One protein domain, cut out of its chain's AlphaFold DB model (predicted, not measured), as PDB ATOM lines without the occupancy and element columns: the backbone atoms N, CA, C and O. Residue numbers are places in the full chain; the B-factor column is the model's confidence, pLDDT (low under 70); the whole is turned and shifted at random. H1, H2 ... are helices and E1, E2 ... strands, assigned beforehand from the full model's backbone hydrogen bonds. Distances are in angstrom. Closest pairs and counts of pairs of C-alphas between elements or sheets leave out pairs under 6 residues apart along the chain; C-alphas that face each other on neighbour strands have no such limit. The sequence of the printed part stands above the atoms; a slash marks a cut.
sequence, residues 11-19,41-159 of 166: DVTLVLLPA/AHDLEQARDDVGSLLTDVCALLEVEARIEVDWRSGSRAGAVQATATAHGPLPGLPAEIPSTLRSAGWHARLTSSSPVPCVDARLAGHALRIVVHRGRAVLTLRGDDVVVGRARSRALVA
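What this domain is: This is residues 11 to 19 and 41 to 159 of the 166 residues of an uncharacterized protein of Serinibacter arcticus (UniProt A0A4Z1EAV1). A twisted antiparallel sheet of six strands has one long helix, H1, running along a face over E3, E6 and E2. The two short helices sit at opposite ends of the length, H2 over the edge strand E4 and H3 over the other edge strand E2, while residues 113 to 128 form a wide loop on the side of the sheet away from H1. The printed part has 128 residues, with three named helices and six named strands in the order E1 H1 E2 E3 H2 E4 E5 E6 H3; the sheet's order is E2 E3 E6 E5 E1 E4 and the class is mixed, helices and strands. It is compact, with a radius of gyration of the C-alphas of 14.8 A, and only just elongated, spanning 44 by 29 by 27 A.

How they stand to each other: Start at E1, residues 12 to 17, an inner strand between E4, residues 108 to 112, and E5, residues 129 to 134. Look for N 17 and O 108 at 2.8 A, and N 14 and O 131 at 2.8 A. E5 makes a hairpin with E6, residues 137 to 148, where N 132 and O 139 are 2.8 A apart. E6 neighbours E3, residues 80 to 90, with N 142 and O 85 at 2.8 A. E3 makes a hairpin with E2, residues 67 to 74, with N 71 and O 84 at 3.0 A. H1, residues 41 to 61, is on the sheet at a height of 7.9 A and lies over E3, E6 and, only just, with 3 C-alphas, E2; the closest C-alphas of H1 and E3 are those of Arg 48 and Ala 83, 5.4 A apart. On the same face, H2, residues 98 to 104, is over E4 at a height of 8.4 A. H3, residues 151 to 158, is over E2 at a height of 7.4 A, and its closest C-alpha pair with E2 is Val 158 and Arg 73, 5.2 A. H1 and H3 are apart. In H1, H2 and H3 every O i to N i+4 pair is within hydrogen-bond range.

Where its parts are: Find C-alpha 12 at (-52.702, -28.252, 20.198), where E1 begins its 17.0 A. C-alpha 41 at (-24.823, -49.597, 8.256) opens H1, 30.5 A long. E2 covers 22.8 A, E3 33.0 A and E6 34.3 A; H2 covers 10.0 A, E4 13.4 A and E5 16.7 A. H3, 10.6 A long, ends at C-alpha 158, (-26.906, -35.171, 11.611).

The domain as a whole: The farthest C-alphas, of Leu 94 and Ala 152, are 44.6 A apart. Residues 20 to 40 are not printed, and C-alphas 19 and 41 are 28.4 A apart across that cut. The link from E4 to E5 is long. Mean pLDDT of the printed part is 71.0; it is under 70 at residues 11 to 19, 92 to 96, 106 to 128 and 133 to 136.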
ATOM      1  N   ASP A  11     -51.428 -23.556  19.877       41.28
ATOM      2  CA  ASP A  11     -51.013 -24.892  19.444       41.28
ATOM      3  C   ASP A  11     -51.705 -25.997  20.259       41.28
ATOM      4  O   ASP A  11     -51.622 -26.015  21.488       41.28
ATOM      5  N   VAL A  12     -52.320 -26.971  19.583       38.53
ATOM      6  CA  VAL A  12     -52.702 -28.252  20.198       38.53
ATOM      7  C   VAL A  12     -51.584 -29.253  19.905       38.53
ATOM      8  O   VAL A  12     -51.316 -29.560  18.741       38.53
ATOM      9  N   THR A  13     -50.913 -29.738  20.956       43.47
ATOM     10  CA  THR A  13     -49.828 -30.730  20.864       43.47
ATOM     11  C   THR A  13     -50.275 -32.046  21.506       43.47
ATOM     12  O   THR A  13     -50.687 -32.085  22.663       43.47
ATOM     13  N   LEU A  14     -50.187 -33.135  20.750       39.41
ATOM     14  CA  LEU A  14     -50.467 -34.506  21.168       39.41
ATOM     15  C   LEU A  14     -49.140 -35.238  21.375       39.41
ATOM     16  O   LEU A  14     -48.258 -35.182  20.512       39.41
ATOM     17  N   VAL A  15     -49.001 -35.910  22.516       39.38
ATOM     18  CA  VAL A  15     -47.811 -36.693  22.874       39.38
ATOM     19  C   VAL A  15     -48.233 -38.139  23.095       39.38
ATOM     20  O   VAL A  15     -49.203 -38.400  23.813       39.38
ATOM     21  N   LEU A  16     -47.520 -39.067  22.458       38.78
ATOM     22  CA  LEU A  16     -47.837 -40.492  22.442       38.78
ATOM     23  C   LEU A  16     -46.636 -41.336  22.890       38.78
ATOM     24  O   LEU A  16     -45.522 -41.165  22.395       38.78
ATOM     25  N   LEU A  17     -46.884 -42.237  23.841       34.69
ATOM     26  CA  LEU A  17     -45.984 -43.287  24.319       34.69
ATOM     27  C   LEU A  17     -46.326 -44.630  23.654       34.69
ATOM     28  O   LEU A  17     -47.510 -44.904  23.434       34.69
ATOM     29  N   PRO A  18     -45.339 -45.501  23.399       32.66
ATOM     30  CA  PRO A  18     -45.589 -46.937  23.302       32.66
ATOM     31  C   PRO A  18     -46.113 -47.474  24.647       32.66
ATOM     32  O   PRO A  18     -45.891 -46.865  25.693       32.66
ATOM     33  N   ALA A  19     -46.836 -48.595  24.631       35.47
ATOM     34  CA  ALA A  19     -47.148 -49.325  25.859       35.47
ATOM     35  C   ALA A  19     -45.852 -49.798  26.529       35.47
ATOM     36  O   ALA A  19     -44.956 -50.254  25.826       35.47
ATOM     37  N   ALA A  41     -24.116 -49.994   9.475       82.62
ATOM     38  CA  ALA A  41     -24.823 -49.597   8.256       82.62
ATOM     39  C   ALA A  41     -26.190 -50.282   8.156       82.62
ATOM     40  O   ALA A  41     -27.173 -49.604   7.860       82.62
ATOM     41  N   HIS A  42     -26.243 -51.580   8.458       84.56
ATOM     42  CA  HIS A  42     -27.482 -52.345   8.502       84.56
ATOM     43  C   HIS A  42     -28.448 -51.799   9.561       84.56
ATOM     44  O   HIS A  42     -29.597 -51.507   9.241       84.56
ATOM     45  N   ASP A  43     -27.966 -51.542  10.779       84.94
ATOM     46  CA  ASP A  43     -28.779 -50.991  11.869       84.94
ATOM     47  C   ASP A  43     -29.350 -49.605  11.521       84.94
ATOM     48  O   ASP A  43     -30.470 -49.268  11.897       84.94
ATOM     49  N   LEU A  44     -28.596 -48.783  10.778       87.06
ATOM     50  CA  LEU A  44     -29.071 -47.478  10.306       87.06
ATOM     51  C   LEU A  44     -30.169 -47.600   9.246       87.06
ATOM     52  O   LEU A  44     -31.116 -46.815   9.260       87.06
ATOM     53  N   GLU A  45     -30.024 -48.524   8.300       89.25
ATOM     54  CA  GLU A  45     -31.044 -48.768   7.277       89.25
ATOM     55  C   GLU A  45     -32.326 -49.295   7.927       89.25
ATOM     56  O   GLU A  45     -33.386 -48.692   7.765       89.25
ATOM     57  N   GLN A  46     -32.193 -50.307   8.784       83.94
ATOM     58  CA  GLN A  46     -33.299 -50.896   9.527       83.94
ATOM     59  C   GLN A  46     -34.029 -49.856  10.390       83.94
ATOM     60  O   GLN A  46     -35.240 -49.691  10.265       83.94
ATOM     61  N   ALA A  47     -33.305 -49.062  11.188       82.25
ATOM     62  CA  ALA A  47     -33.918 -48.032  12.033       82.25
ATOM     63  C   ALA A  47     -34.657 -46.952  11.224       82.25
ATOM     64  O   ALA A  47     -35.638 -46.370  11.701       82.25
ATOM     65  N   ARG A  48     -34.187 -46.652  10.007       88.44
ATOM     66  CA  ARG A  48     -34.843 -45.705   9.099       88.44
ATOM     67  C   ARG A  48     -36.138 -46.282   8.532       88.44
ATOM     68  O   ARG A  48     -37.142 -45.566   8.487       88.44
ATOM     69  N   ASP A  49     -36.103 -47.534   8.102       86.00
ATOM     70  CA  ASP A  49     -37.249 -48.211   7.504       86.00
ATOM     71  C   ASP A  49     -38.332 -48.498   8.546       86.00
ATOM     72  O   ASP A  49     -39.512 -48.250   8.285       86.00
ATOM     73  N   ASP A  50     -37.942 -48.895   9.757       80.69
ATOM     74  CA  ASP A  50     -38.860 -49.146  10.868       80.69
ATOM     75  C   ASP A  50     -39.608 -47.873  11.276       80.69
ATOM     76  O   ASP A  50     -40.840 -47.870  11.358       80.69
ATOM     77  N   VAL A  51     -38.901 -46.749  11.462       81.31
ATOM     78  CA  VAL A  51     -39.559 -45.481  11.822       81.31
ATOM     79  C   VAL A  51     -40.433 -44.947  10.680       81.31
ATOM     80  O   VAL A  51     -41.488 -44.359  10.924       81.31
ATOM     81  N   GLY A  52     -40.023 -45.146   9.424       82.75
ATOM     82  CA  GLY A  52     -40.814 -44.755   8.257       82.75
ATOM     83  C   GLY A  52     -42.105 -45.566   8.146       82.75
ATOM     84  O   GLY A  52     -43.184 -44.995   7.953       82.75
ATOM     85  N   SER A  53     -42.003 -46.882   8.323       81.88
ATOM     86  CA  SER A  53     -43.134 -47.814   8.280       81.88
ATOM     87  C   SER A  53     -44.109 -47.536   9.419       81.88
ATOM     88  O   SER A  53     -45.297 -47.336   9.179       81.88
ATOM     89  N   LEU A  54     -43.604 -47.367  10.642       81.62
ATOM     90  CA  LEU A  54     -44.441 -47.082  11.804       81.62
ATOM     91  C   LEU A  54     -45.184 -45.743  11.678       81.62
ATOM     92  O   LEU A  54     -46.349 -45.636  12.061       81.62
ATOM     93  N   LEU A  55     -44.554 -44.711  11.100       84.31
ATOM     94  CA  LEU A  55     -45.259 -43.459  10.819       84.31
ATOM     95  C   LEU A  55     -46.288 -43.611   9.688       84.31
ATOM     96  O   LEU A  55     -47.330 -42.957   9.735       84.31
ATOM     97  N   THR A  56     -46.031 -44.479   8.708       86.19
ATOM     98  CA  THR A  56     -47.003 -44.818   7.655       86.19
ATOM     99  C   THR A  56     -48.259 -45.435   8.262       86.19
ATOM    100  O   THR A  56     -49.364 -44.986   7.953       86.19
ATOM    101  N   ASP A  57     -48.098 -46.374   9.193       81.69
ATOM    102  CA  ASP A  57     -49.213 -47.020   9.891       81.69
ATOM    103  C   ASP A  57     -50.021 -46.021  10.728       81.69
ATOM    104  O   ASP A  57     -51.253 -46.026  10.708       81.69
ATOM    105  N   VAL A  58     -49.342 -45.100  11.418       80.81
ATOM    106  CA  VAL A  58     -49.992 -44.017  12.176       80.81
ATOM    107  C   VAL A  58     -50.762 -43.073  11.250       80.81
ATOM    108  O   VAL A  58     -51.879 -42.672  11.575       80.81
ATOM    109  N   CYS A  59     -50.189 -42.707  10.104       85.25
ATOM    110  CA  CYS A  59     -50.869 -41.887   9.106       85.25
ATOM    111  C   CYS A  59     -52.109 -42.596   8.555       85.25
ATOM    112  O   CYS A  59     -53.160 -41.967   8.477       85.25
ATOM    113  N   ALA A  60     -52.023 -43.892   8.251       85.44
ATOM    114  CA  ALA A  60     -53.164 -44.684   7.797       85.44
ATOM    115  C   ALA A  60     -54.268 -44.766   8.864       85.44
ATOM    116  O   ALA A  60     -55.437 -44.543   8.559       85.44
ATOM    117  N   LEU A  61     -53.897 -45.005  10.125       82.94
ATOM    118  CA  LEU A  61     -54.826 -45.065  11.257       82.94
ATOM    119  C   LEU A  61     -55.581 -43.747  11.481       82.94
ATOM    120  O   LEU A  61     -56.733 -43.752  11.910       82.94
ATOM    121  N   LEU A  62     -54.918 -42.619  11.233       80.56
ATOM    122  CA  LEU A  62     -55.488 -41.280  11.382       80.56
ATOM    123  C   LEU A  62     -56.066 -40.730  10.071       80.56
ATOM    124  O   LEU A  62     -56.435 -39.558  10.029       80.56
ATOM    125  N   GLU A  63     -56.104 -41.552   9.016       85.44
ATOM    126  CA  GLU A  63     -56.561 -41.179   7.672       85.44
ATOM    127  C   GLU A  63     -55.853 -39.915   7.130       85.44
ATOM    128  O   GLU A  63     -56.423 -39.084   6.422       85.44
ATOM    129  N   VAL A  64     -54.576 -39.748   7.482       80.56
ATOM    130  CA  VAL A  64     -53.729 -38.636   7.047       80.56
ATOM    131  C   VAL A  64     -52.979 -39.034   5.783       80.56
ATOM    132  O   VAL A  64     -51.988 -39.760   5.831       80.56
ATOM    133  N   GLU A  65     -53.390 -38.476   4.649       83.88
ATOM    134  CA  GLU A  65     -52.603 -38.538   3.418       83.88
ATOM    135  C   GLU A  65     -51.428 -37.555   3.499       83.88
ATOM    136  O   GLU A  65     -51.593 -36.334   3.413       83.88
ATOM    137  N   ALA A  66     -50.219 -38.083   3.685       79.00
ATOM    138  CA  ALA A  66     -49.012 -37.283   3.824       79.00
ATOM    139  C   ALA A  66     -47.807 -37.944   3.158       79.00
ATOM    140  O   ALA A  66     -47.660 -39.163   3.134       79.00
ATOM    141  N   ARG A  67     -46.892 -37.106   2.670       86.62
ATOM    142  CA  ARG A  67     -45.539 -37.547   2.338       86.62
ATOM    143  C   ARG A  67     -44.735 -37.673   3.629       86.62
ATOM    144  O   ARG A  67     -44.742 -36.744   4.437       86.62
ATOM    145  N   ILE A  68     -44.029 -38.790   3.775       87.94
ATOM    146  CA  ILE A  68     -43.124 -39.047   4.895       87.94
ATOM    147  C   ILE A  68     -41.692 -38.698   4.487       87.94
ATOM    148  O   ILE A  68     -41.209 -39.103   3.428       87.94
ATOM    149  N   GLU A  69     -41.022 -37.936   5.339       91.38
ATOM    150  CA  GLU A  69     -39.603 -37.605   5.238       91.38
ATOM    151  C   GLU A  69     -38.885 -38.181   6.455       91.38
ATOM    152  O   GLU A  69     -39.369 -38.036   7.575       91.38
ATOM    153  N   VAL A  70     -37.749 -38.853   6.246       88.44
ATOM    154  CA  VAL A  70     -36.965 -39.449   7.335       88.44
ATOM    155  C   VAL A  70     -35.569 -38.850   7.344       88.44
ATOM    156  O   VAL A  70     -34.832 -38.995   6.367       88.44
ATOM    157  N   ASP A  71     -35.219 -38.217   8.462       90.38
ATOM    158  CA  ASP A  71     -33.940 -37.545   8.697       90.38
ATOM    159  C   ASP A  71     -33.233 -38.103   9.937       90.38
ATOM    160  O   ASP A  71     -33.865 -38.649  10.841       90.38
ATOM    161  N   TRP A  72     -31.921 -37.887  10.033       88.25
ATOM    162  CA  TRP A  72     -31.134 -38.238  11.216       88.25
ATOM    163  C   TRP A  72     -31.041 -37.083  12.215       88.25
ATOM    164  O   TRP A  72     -30.792 -35.926  11.865       88.25
ATOM    165  N   ARG A  73     -31.185 -37.405  13.500       86.75
ATOM    166  CA  ARG A  73     -30.973 -36.490  14.629       86.75
ATOM    167  C   ARG A  73     -29.940 -37.061  15.588       86.75
ATOM    168  O   ARG A  73     -29.688 -38.260  15.601       86.75
ATOM    169  N   SER A  74     -29.332 -36.195  16.395       84.06
ATOM    170  CA  SER A  74     -28.463 -36.646  17.484       84.06
ATOM    171  C   SER A  74     -29.274 -37.464  18.483       84.06
ATOM    172  O   SER A  74     -30.298 -36.969  18.961       84.06
ATOM    173  N   GLY A  75     -28.793 -38.670  18.790       80.81
ATOM    174  CA  GLY A  75     -29.406 -39.547  19.783       80.81
ATOM    175  C   GLY A  75     -29.189 -39.072  21.219       80.81
ATOM    176  O   GLY A  75     -28.586 -38.021  21.470       80.81
ATOM    177  N   SER A  76     -29.681 -39.860  22.172       76.25
ATOM    178  CA  SER A  76     -29.606 -39.557  23.609       76.25
ATOM    179  C   SER A  76     -28.175 -39.611  24.161       76.25
ATOM    180  O   SER A  76     -27.859 -38.951  25.154       76.25
ATOM    181  N   ARG A  77     -27.286 -40.360  23.495       80.75
ATOM    182  CA  ARG A  77     -25.880 -40.546  23.883       80.75
ATOM    183  C   ARG A  77     -24.915 -39.995  22.834       80.75
ATOM    184  O   ARG A  77     -25.201 -39.932  21.639       80.75
ATOM    185  N   ALA A  78     -23.720 -39.611  23.280       80.50
ATOM    186  CA  ALA A  78     -22.675 -39.127  22.384       80.50
ATOM    187  C   ALA A  78     -22.271 -40.212  21.370       80.50
ATOM    188  O   ALA A  78     -21.858 -41.300  21.756       80.50
ATOM    189  N   GLY A  79     -22.336 -39.892  20.075       82.75
ATOM    190  CA  GLY A  79     -22.040 -40.852  19.006       82.75
ATOM    191  C   GLY A  79     -23.210 -41.758  18.621       82.75
ATOM    192  O   GLY A  79     -23.010 -42.641  17.792       82.75
ATOM    193  N   ALA A  80     -24.406 -41.529  19.169       85.56
ATOM    194  CA  ALA A  80     -25.639 -42.138  18.692       85.56
ATOM    195  C   ALA A  80     -26.395 -41.201  17.737       85.56
ATOM    196  O   ALA A  80     -26.241 -39.969  17.774       85.56
ATOM    197  N   VAL A  81     -27.221 -41.788  16.880       86.00
ATOM    198  CA  VAL A  81     -28.187 -41.085  16.031       86.00
ATOM    199  C   VAL A  81     -29.556 -41.736  16.148       86.00
ATOM    200  O   VAL A  81     -29.657 -42.900  16.509       86.00
ATOM    201  N   GLN A  82     -30.596 -40.978  15.829       87.12
ATOM    202  CA  GLN A  82     -31.974 -41.456  15.775       87.12
ATOM    203  C   GLN A  82     -32.585 -41.078  14.442       87.12
ATOM    204  O   GLN A  82     -32.462 -39.925  14.007       87.12
ATOM    205  N   ALA A  83     -33.272 -42.029  13.821       87.50
ATOM    206  CA  ALA A  83     -34.110 -41.738  12.675       87.50
ATOM    207  C   ALA A  83     -35.356 -40.985  13.163       87.50
ATOM    208  O   ALA A  83     -35.953 -41.310  14.190       87.50
ATOM    209  N   THR A  84     -35.727 -39.923  12.460       87.25
ATOM    210  CA  THR A  84     -36.924 -39.133  12.741       87.25
ATOM    211  C   THR A  84     -37.762 -39.077  11.481       87.25
ATOM    212  O   THR A  84     -37.372 -38.419  10.517       87.25
ATOM    213  N   ALA A  85     -38.911 -39.743  11.500       84.88
ATOM    214  CA  ALA A  85     -39.895 -39.652  10.438       84.88
ATOM    215  C   ALA A  85     -40.835 -38.472  10.706       84.88
ATOM    216  O   ALA A  85     -41.306 -38.273  11.828       84.88
ATOM    217  N   THR A  86     -41.114 -37.678   9.678       86.81
ATOM    218  CA  THR A  86     -42.045 -36.551   9.736       86.81
ATOM    219  C   THR A  86     -43.048 -36.650   8.602       86.81
ATOM    220  O   THR A  86     -42.676 -36.885   7.456       86.81
ATOM    221  N   ALA A  87     -44.320 -36.441   8.925       84.88
ATOM    222  CA  ALA A  87     -45.414 -36.409   7.972       84.88
ATOM    223  C   ALA A  87     -46.208 -35.113   8.132       84.88
ATOM    224  O   ALA A  87     -46.442 -34.630   9.245       84.88
ATOM    225  N   HIS A  88     -46.642 -34.561   7.005       83.19
ATOM    226  CA  HIS A  88     -47.453 -33.352   6.946       83.19
ATOM    227  C   HIS A  88     -48.677 -33.610   6.081       83.19
ATOM    228  O   HIS A  88     -48.533 -33.943   4.904       83.19
ATOM    229  N   GLY A  89     -49.870 -33.400   6.629       77.38
ATOM    230  CA  GLY A  89     -51.096 -33.657   5.883       77.38
ATOM    231  C   GLY A  89     -52.321 -32.963   6.464       77.38
ATOM    232  O   GLY A  89     -52.272 -32.426   7.579       77.38
ATOM    233  N   PRO A  90     -53.422 -32.912   5.700       76.06
ATOM    234  CA  PRO A  90     -54.729 -32.614   6.267       76.06
ATOM    235  C   PRO A  90     -55.091 -33.689   7.300       76.06
ATOM    236  O   PRO A  90     -54.720 -34.847   7.144       76.06
ATOM    237  N   LEU A  91     -55.799 -33.296   8.356       71.69
ATOM    238  CA  LEU A  91     -56.325 -34.236   9.341       71.69
ATOM    239  C   LEU A  91     -57.854 -34.292   9.212       71.69
ATOM    240  O   LEU A  91     -58.506 -33.280   9.497       71.69
ATOM    241  N   PRO A  92     -58.435 -35.428   8.794       64.69
ATOM    242  CA  PRO A  92     -59.874 -35.625   8.872       64.69
ATOM    243  C   PRO A  92     -60.272 -35.868  10.337       64.69
ATOM    244  O   PRO A  92     -59.697 -36.701  11.026       64.69
ATOM    245  N   GLY A  93     -61.244 -35.108  10.845       62.53
ATOM    246  CA  GLY A  93     -61.809 -35.322  12.183       62.53
ATOM    247  C   GLY A  93     -61.347 -34.353  13.277       62.53
ATOM    248  O   GLY A  93     -60.590 -33.401  13.059       62.53
ATOM    249  N   LEU A  94     -61.896 -34.554  14.480       63.44
ATOM    250  CA  LEU A  94     -61.685 -33.671  15.626       63.44
ATOM    251  C   LEU A  94     -60.410 -34.066  16.393       63.44
ATOM    252  O   LEU A  94     -60.249 -35.233  16.747       63.44
ATOM    253  N   PRO A  95     -59.546 -33.107  16.792       65.19
ATOM    254  CA  PRO A  95     -58.351 -33.392  17.595       65.19
ATOM    255  C   PRO A  95     -58.604 -34.160  18.904       65.19
ATOM    256  O   PRO A  95     -57.688 -34.773  19.447       65.19
ATOM    257  N   ALA A  96     -59.841 -34.128  19.411       67.25
ATOM    258  CA  ALA A  96     -60.264 -34.835  20.614       67.25
ATOM    259  C   ALA A  96     -60.373 -36.364  20.438       67.25
ATOM    260  O   ALA A  96     -60.282 -37.081  21.432       67.25
ATOM    261  N   GLU A  97     -60.539 -36.861  19.208       73.69
ATOM    262  CA  GLU A  97     -60.740 -38.290  18.909       73.69
ATOM    263  C   GLU A  97     -59.415 -39.029  18.658       73.69
ATOM    264  O   GLU A  97     -59.309 -40.230  18.914       73.69
ATOM    265  N   ILE A  98     -58.370 -38.297  18.259       76.25
ATOM    266  CA  ILE A  98     -57.023 -38.828  17.998       76.25
ATOM    267  C   ILE A  98     -56.500 -39.713  19.152       76.25
ATOM    268  O   ILE A  98     -56.020 -40.818  18.887       76.25
ATOM    269  N   PRO A  99     -56.595 -39.316  20.441       74.06
ATOM    270  CA  PRO A  99     -56.070 -40.134  21.531       74.06
ATOM    271  C   PRO A  99     -56.857 -41.420  21.771       74.06
ATOM    272  O   PRO A  99     -56.297 -42.386  22.282       74.06
ATOM    273  N   SER A 100     -58.163 -41.441  21.494       74.44
ATOM    274  CA  SER A 100     -58.949 -42.679  21.563       74.44
ATOM    275  C   SER A 100     -58.571 -43.622  20.433       74.44
ATOM    276  O   SER A 100     -58.310 -44.786  20.712       74.44
ATOM    277  N   THR A 101     -58.456 -43.122  19.200       78.00
ATOM    278  CA  THR A 101     -58.056 -43.928  18.036       78.00
ATOM    279  C   THR A 101     -56.693 -44.577  18.256       78.00
ATOM    280  O   THR A 101     -56.533 -45.779  18.065       78.00
ATOM    281  N   LEU A 102     -55.727 -43.805  18.759       76.44
ATOM    282  CA  LEU A 102     -54.382 -44.301  19.043       76.44
ATOM    283  C   LEU A 102     -54.371 -45.316  20.193       76.44
ATOM    284  O   LEU A 102     -53.754 -46.369  20.059       76.44
ATOM    285  N   ARG A 103     -55.130 -45.081  21.274       74.88
ATOM    286  CA  ARG A 103     -55.280 -46.062  22.368       74.88
ATOM    287  C   ARG A 103     -55.910 -47.372  21.922       74.88
ATOM    288  O   ARG A 103     -55.435 -48.426  22.333       74.88
ATOM    289  N   SER A 104     -56.917 -47.324  21.055       76.31
ATOM    290  CA  SER A 104     -57.512 -48.528  20.462       76.31
ATOM    291  C   SER A 104     -56.521 -49.310  19.594       76.31
ATOM    292  O   SER A 104     -56.657 -50.522  19.467       76.31
ATOM    293  N   ALA A 105     -55.508 -48.637  19.045       70.81
ATOM    294  CA  ALA A 105     -54.404 -49.245  18.306       70.81
ATOM    295  C   ALA A 105     -53.197 -49.623  19.194       70.81
ATOM    296  O   ALA A 105     -52.124 -49.911  18.674       70.81
ATOM    297  N   GLY A 106     -53.342 -49.602  20.526       67.44
ATOM    298  CA  GLY A 106     -52.286 -49.984  21.475       67.44
ATOM    299  C   GLY A 106     -51.301 -48.867  21.843       67.44
ATOM    300  O   GLY A 106     -50.366 -49.101  22.609       67.44
ATOM    301  N   TRP A 107     -51.513 -47.642  21.358       65.38
ATOM    302  CA  TRP A 107     -50.662 -46.492  21.663       65.38
ATOM    303  C   TRP A 107     -51.157 -45.718  22.882       65.38
ATOM    304  O   TRP A 107     -52.326 -45.358  22.997       65.38
ATOM    305  N   HIS A 108     -50.256 -45.337  23.773       61.28
ATOM    306  CA  HIS A 108     -50.603 -44.519  24.929       61.28
ATOM    307  C   HIS A 108     -50.627 -43.042  24.542       61.28
ATOM    308  O   HIS A 108     -49.596 -42.420  24.327       61.28
ATOM    309  N   ALA A 109     -51.817 -42.450  24.463       60.72
ATOM    310  CA  ALA A 109     -52.011 -41.082  23.990       60.72
ATOM    311  C   ALA A 109     -52.404 -40.114  25.108       60.72
ATOM    312  O   ALA A 109     -53.368 -40.371  25.836       60.72
ATOM    313  N   ARG A 110     -51.742 -38.952  25.196       58.75
ATOM    314  CA  ARG A 110     -52.148 -37.859  26.095       58.75
ATOM    315  C   ARG A 110     -52.248 -36.526  25.350       58.75
ATOM    316  O   ARG A 110     -51.322 -36.102  24.663       58.75
ATOM    317  N   LEU A 111     -53.381 -35.845  25.529       57.31
ATOM    318  CA  LEU A 111     -53.595 -34.470  25.069       57.31
ATOM    319  C   LEU A 111     -53.006 -33.481  26.072       57.31
ATOM    320  O   LEU A 111     -53.253 -33.601  27.275       57.31
ATOM    321  N   THR A 112     -52.296 -32.466  25.581       52.75
ATOM    322  CA  THR A 112     -51.959 -31.280  26.375       52.75
ATOM    323  C   THR A 112     -52.321 -30.017  25.588       52.75
ATOM    324  O   THR A 112     -52.124 -29.932  24.377       52.75
ATOM    325  N   SER A 113     -52.933 -29.044  26.264       46.97
ATOM    326  CA  SER A 113     -53.556 -27.865  25.641       46.97
ATOM    327  C   SER A 113     -52.800 -26.556  25.897       46.97
ATOM    328  O   SER A 113     -53.395 -25.484  25.842       46.97
ATOM    329  N   SER A 114     -51.509 -26.610  26.230       40.47
ATOM    330  CA  SER A 114     -50.748 -25.440  26.687       40.47
ATOM    331  C   SER A 114     -49.530 -25.150  25.805       40.47
ATOM    332  O   SER A 114     -48.538 -25.876  25.851       40.47
ATOM    333  N   SER A 115     -49.600 -24.047  25.054       39.34
ATOM    334  CA  SER A 115     -48.463 -23.353  24.424       39.34
ATOM    335  C   SER A 115     -48.101 -22.100  25.253       39.34
ATOM    336  O   SER A 115     -49.018 -21.522  25.840       39.34
ATOM    337  N   PRO A 116     -46.835 -21.629  25.333       45.53
ATOM    338  CA  PRO A 116     -45.587 -22.221  24.876       45.53
ATOM    339  C   PRO A 116     -44.710 -22.566  26.093       45.53
ATOM    340  O   PRO A 116     -43.885 -21.770  26.539       45.53
ATOM    341  N   VAL A 117     -44.845 -23.773  26.637       32.47
ATOM    342  CA  VAL A 117     -43.699 -24.356  27.352       32.47
ATOM    343  C   VAL A 117     -42.657 -24.656  26.262       32.47
ATOM    344  O   VAL A 117     -43.066 -25.038  25.155       32.47
ATOM    345  N   PRO A 118     -41.341 -24.441  26.484       28.00
ATOM    346  CA  PRO A 118     -40.310 -24.958  25.581       28.00
ATOM    347  C   PRO A 118     -40.721 -26.367  25.200       28.00
ATOM    348  O   PRO A 118     -41.103 -27.098  26.110       28.00
ATOM    349  N   CYS A 119     -40.737 -26.693  23.897       32.34
ATOM    350  CA  CYS A 119     -40.980 -28.047  23.408       32.34
ATOM    351  C   CYS A 119     -40.353 -28.983  24.430       32.34
ATOM    352  O   CYS A 119     -39.124 -28.975  24.528       32.34
ATOM    353  N   VAL A 120     -41.168 -29.628  25.277       29.20
ATOM    354  CA  VAL A 120     -40.609 -30.509  26.291       29.20
ATOM    355  C   VAL A 120     -39.971 -31.559  25.435       29.20
ATOM    356  O   VAL A 120     -40.646 -32.231  24.649       29.20
ATOM    357  N   ASP A 121     -38.649 -31.500  25.416       34.81
ATOM    358  CA  ASP A 121     -37.876 -32.260  24.480       34.81
ATOM    359  C   ASP A 121     -38.286 -33.697  24.750       34.81
ATOM    360  O   ASP A 121     -38.203 -34.144  25.895       34.81
ATOM    361  N   ALA A 122     -38.788 -34.412  23.739       33.91
ATOM    362  CA  ALA A 122     -39.158 -35.815  23.917       33.91
ATOM    363  C   ALA A 122     -37.967 -36.636  24.474       33.91
ATOM    364  O   ALA A 122     -38.172 -37.713  25.024       33.91
ATOM    365  N   ARG A 123     -36.749 -36.052  24.444       35.03
ATOM    366  CA  ARG A 123     -35.550 -36.415  25.217       35.03
ATOM    367  C   ARG A 123     -35.757 -36.653  26.720       35.03
ATOM    368  O   ARG A 123     -35.003 -37.440  27.269       35.03
ATOM    369  N   LEU A 124     -36.688 -35.980  27.404       35.50
ATOM    370  CA  LEU A 124     -36.843 -36.081  28.868       35.50
ATOM    371  C   LEU A 124     -37.851 -37.147  29.324       35.50
ATOM    372  O   LEU A 124     -37.896 -37.437  30.515       35.50
ATOM    373  N   ALA A 125     -38.656 -37.710  28.417       35.62
ATOM    374  CA  ALA A 125     -39.765 -38.583  28.812       35.62
ATOM    375  C   ALA A 125     -39.982 -39.829  27.926       35.62
ATOM    376  O   ALA A 125     -40.997 -40.498  28.069       35.62
ATOM    377  N   GLY A 126     -39.037 -40.175  27.039       43.53
ATOM    378  CA  GLY A 126     -39.048 -41.476  26.344       43.53
ATOM    379  C   GLY A 126     -40.186 -41.670  25.330       43.53
ATOM    380  O   GLY A 126     -40.597 -42.794  25.069       43.53
ATOM    381  N   HIS A 127     -40.729 -40.584  24.768       51.84
ATOM    382  CA  HIS A 127     -41.870 -40.631  23.845       51.84
ATOM    383  C   HIS A 127     -41.453 -40.765  22.372       51.84
ATOM    384  O   HIS A 127     -40.648 -39.964  21.893       51.84
ATOM    385  N   ALA A 128     -42.083 -41.693  21.639       65.38
ATOM    386  CA  ALA A 128     -41.812 -41.934  20.220       65.38
ATOM    387  C   ALA A 128     -42.563 -40.965  19.283       65.38
ATOM    388  O   ALA A 128     -41.957 -40.457  18.345       65.38
ATOM    389  N   LEU A 129     -43.848 -40.652  19.521       71.06
ATOM    390  CA  LEU A 129     -44.711 -39.957  18.545       71.06
ATOM    391  C   LEU A 129     -45.257 -38.607  19.056       71.06
ATOM    392  O   LEU A 129     -45.806 -38.492  20.155       71.06
ATOM    393  N   ARG A 130     -45.145 -37.571  18.219       73.44
ATOM    394  CA  ARG A 130     -45.648 -36.206  18.438       73.44
ATOM    395  C   ARG A 130     -46.593 -35.801  17.313       73.44
ATOM    396  O   ARG A 130     -46.231 -35.923  16.150       73.44
ATOM    397  N   ILE A 131     -47.747 -35.228  17.650       73.00
ATOM    398  CA  ILE A 131     -48.706 -34.689  16.674       73.00
ATOM    399  C   ILE A 131     -48.975 -33.221  17.004       73.00
ATOM    400  O   ILE A 131     -49.313 -32.880  18.134       73.00
ATOM    401  N   VAL A 132     -48.836 -32.336  16.025       71.62
ATOM    402  CA  VAL A 132     -49.205 -30.920  16.141       71.62
ATOM    403  C   VAL A 132     -50.320 -30.644  15.164       71.62
ATOM    404  O   VAL A 132     -50.112 -30.800  13.965       71.62
ATOM    405  N   VAL A 133     -51.474 -30.201  15.655       68.75
ATOM    406  CA  VAL A 133     -52.605 -29.857  14.789       68.75
ATOM    407  C   VAL A 133     -52.775 -28.346  14.739       68.75
ATOM    408  O   VAL A 133     -52.956 -27.688  15.763       68.75
ATOM    409  N   HIS A 134     -52.743 -27.790  13.532       66.00
ATOM    410  CA  HIS A 134     -52.940 -26.373  13.281       66.00
ATOM    411  C   HIS A 134     -53.821 -26.157  12.049       66.00
ATOM    412  O   HIS A 134     -53.481 -26.592  10.951       66.00
ATOM    413  N   ARG A 135     -54.952 -25.451  12.219       66.38
ATOM    414  CA  ARG A 135     -55.892 -25.103  11.129       66.38
ATOM    415  C   ARG A 135     -56.275 -26.306  10.244       66.38
ATOM    416  O   ARG A 135     -56.242 -26.211   9.022       66.38
ATOM    417  N   GLY A 136     -56.597 -27.444  10.865       64.44
ATOM    418  CA  GLY A 136     -56.985 -28.675  10.158       64.44
ATOM    419  C   GLY A 136     -55.831 -29.419   9.472       64.44
ATOM    420  O   GLY A 136     -56.070 -30.347   8.706       64.44
ATOM    421  N   ARG A 137     -54.579 -29.021   9.722       70.25
ATOM    422  CA  ARG A 137     -53.381 -29.731   9.263       70.25
ATOM    423  C   ARG A 137     -52.638 -30.320  10.443       70.25
ATOM    424  O   ARG A 137     -52.490 -29.647  11.460       70.25
ATOM    425  N   ALA A 138     -52.145 -31.538  10.289       74.06
ATOM    426  CA  ALA A 138     -51.301 -32.196  11.266       74.06
ATOM    427  C   ALA A 138     -49.842 -32.225  10.795       74.06
ATOM    428  O   ALA A 138     -49.548 -32.431   9.615       74.06
ATOM    429  N   VAL A 139     -48.932 -32.027  11.742       79.25
ATOM    430  CA  VAL A 139     -47.527 -32.409  11.626       79.25
ATOM    431  C   VAL A 139     -47.297 -33.547  12.601       79.25
ATOM    432  O   VAL A 139     -47.389 -33.341  13.814       79.25
ATOM    433  N   LEU A 140     -47.022 -34.730  12.070       80.12
ATOM    434  CA  LEU A 140     -46.684 -35.911  12.846       80.12
ATOM    435  C   LEU A 140     -45.170 -36.085  12.812       80.12
ATOM    436  O   LEU A 140     -44.551 -35.949  11.760       80.12
ATOM    437  N   THR A 141     -44.567 -36.358  13.957       79.94
ATOM    438  CA  THR A 141     -43.134 -36.610  14.079       79.94
ATOM    439  C   THR A 141     -42.933 -37.827  14.959       79.94
ATOM    440  O   THR A 141     -43.309 -37.798  16.131       79.94
ATOM    441  N   LEU A 142     -42.329 -38.868  14.402       78.94
ATOM    442  CA  LEU A 142     -41.988 -40.103  15.091       78.94
ATOM    443  C   LEU A 142     -40.464 -40.216  15.203       78.94
ATOM    444  O   LEU A 142     -39.750 -39.995  14.225       78.94
ATOM    445  N   ARG A 143     -39.963 -40.533  16.394       80.00
ATOM    446  CA  ARG A 143     -38.551 -40.816  16.664       80.00
ATOM    447  C   ARG A 143     -38.374 -42.318  16.846       80.00
ATOM    448  O   ARG A 143     -39.132 -42.922  17.601       80.00
ATOM    449  N   GLY A 144     -37.386 -42.873  16.159       75.19
ATOM    450  CA  GLY A 144     -36.923 -44.239  16.368       75.19
ATOM    451  C   GLY A 144     -35.866 -44.334  17.469       75.19
ATOM    452  O   GLY A 144     -35.499 -43.337  18.111       75.19
ATOM    453  N   ASP A 145     -35.360 -45.545  17.647       78.12
ATOM    454  CA  ASP A 145     -34.367 -45.875  18.663       78.12
ATOM    455  C   ASP A 145     -32.982 -45.272  18.378       78.12
ATOM    456  O   ASP A 145     -32.656 -44.845  17.266       78.12
ATOM    457  N   ASP A 146     -32.162 -45.205  19.430       80.88
ATOM    458  CA  ASP A 146     -30.762 -44.789  19.336       80.88
ATOM    459  C   ASP A 146     -29.931 -45.872  18.631       80.88
ATOM    460  O   ASP A 146     -29.743 -46.966  19.159       80.88
ATOM    461  N   VAL A 147     -29.323 -45.522  17.497       83.12
ATOM    462  CA  VAL A 147     -28.301 -46.334  16.823       83.12
ATOM    463  C   VAL A 147     -26.922 -45.781  17.166       83.12
ATOM    464  O   VAL A 147     -26.617 -44.613  16.893       83.12
ATOM    465  N   VAL A 148     -26.056 -46.602  17.762       87.44
ATOM    466  CA  VAL A 148     -24.677 -46.208  18.088       87.44
ATOM    467  C   VAL A 148     -23.809 -46.313  16.836       87.44
ATOM    468  O   VAL A 148     -23.662 -47.382  16.264       87.44
ATOM    469  N   VAL A 149     -23.201 -45.199  16.416       82.00
ATOM    470  CA  VAL A 149     -22.410 -45.118  15.169       82.00
ATOM    471  C   VAL A 149     -21.034 -44.470  15.351       82.00
ATOM    472  O   VAL A 149     -20.252 -44.357  14.407       82.00
ATOM    473  N   GLY A 150     -20.730 -44.002  16.560       84.69
ATOM    474  CA  GLY A 150     -19.520 -43.243  16.866       84.69
ATOM    475  C   GLY A 150     -19.625 -41.755  16.504       84.69
ATOM    476  O   GLY A 150     -20.422 -41.319  15.673       84.69
ATOM    477  N   ARG A 151     -18.799 -40.926  17.158       84.75
ATOM    478  CA  ARG A 151     -18.906 -39.451  17.101       84.75
ATOM    479  C   ARG A 151     -18.727 -38.866  15.697       84.75
ATOM    480  O   ARG A 151     -19.452 -37.943  15.335       84.75
ATOM    481  N   ALA A 152     -17.772 -39.381  14.924       82.81
ATOM    482  CA  ALA A 152     -17.484 -38.877  13.581       82.81
ATOM    483  C   ALA A 152     -18.656 -39.133  12.618       82.81
ATOM    484  O   ALA A 152     -19.149 -38.200  11.986       82.81
ATOM    485  N   ARG A 153     -19.160 -40.376  12.577       82.75
ATOM    486  CA  ARG A 153     -20.293 -40.774  11.728       82.75
ATOM    487  C   ARG A 153     -21.596 -40.106  12.169       82.75
ATOM    488  O   ARG A 153     -22.332 -39.611  11.325       82.75
ATOM    489  N   SER A 154     -21.831 -39.986  13.478       84.62
ATOM    490  CA  SER A 154     -22.973 -39.242  14.028       84.62
ATOM    491  C   SER A 154     -22.993 -37.787  13.542       84.62
ATOM    492  O   SER A 154     -24.023 -37.309  13.067       84.62
ATOM    493  N   ARG A 155     -21.846 -37.090  13.562       84.88
ATOM    494  CA  ARG A 155     -21.751 -35.716  13.041       84.88
ATOM    495  C   ARG A 155     -22.078 -35.646  11.547       84.88
ATOM    496  O   ARG A 155     -22.854 -34.781  11.155       84.88
ATOM    497  N   ALA A 156     -21.524 -36.559  10.749       85.06
ATOM    498  CA  ALA A 156     -21.755 -36.605   9.306       85.06
ATOM    499  C   ALA A 156     -23.227 -36.878   8.942       85.06
ATOM    500  O   ALA A 156     -23.725 -36.329   7.965       85.06
ATOM    501  N   LEU A 157     -23.931 -37.692   9.735       83.44
ATOM    502  CA  LEU A 157     -25.343 -38.017   9.511       83.44
ATOM    503  C   LEU A 157     -26.290 -36.884   9.931       83.44
ATOM    504  O   LEU A 157     -27.265 -36.616   9.237       83.44
ATOM    505  N   VAL A 158     -26.015 -36.212  11.054       84.50
ATOM    506  CA  VAL A 158     -26.906 -35.171  11.611       84.50
ATOM    507  C   VAL A 158     -26.706 -33.811  10.942       84.50
ATOM    508  O   VAL A 158     -27.640 -33.020  10.822       84.50
ATOM    509  N   ALA A 159     -25.481 -33.520  10.524       79.62
ATOM    510  CA  ALA A 159     -25.128 -32.313   9.803       79.62
ATOM    511  C   ALA A 159     -24.277 -32.721   8.599       79.62
ATOM    512  O   ALA A 159     -23.058 -32.532   8.639       79.62
TER     513      ALA A 159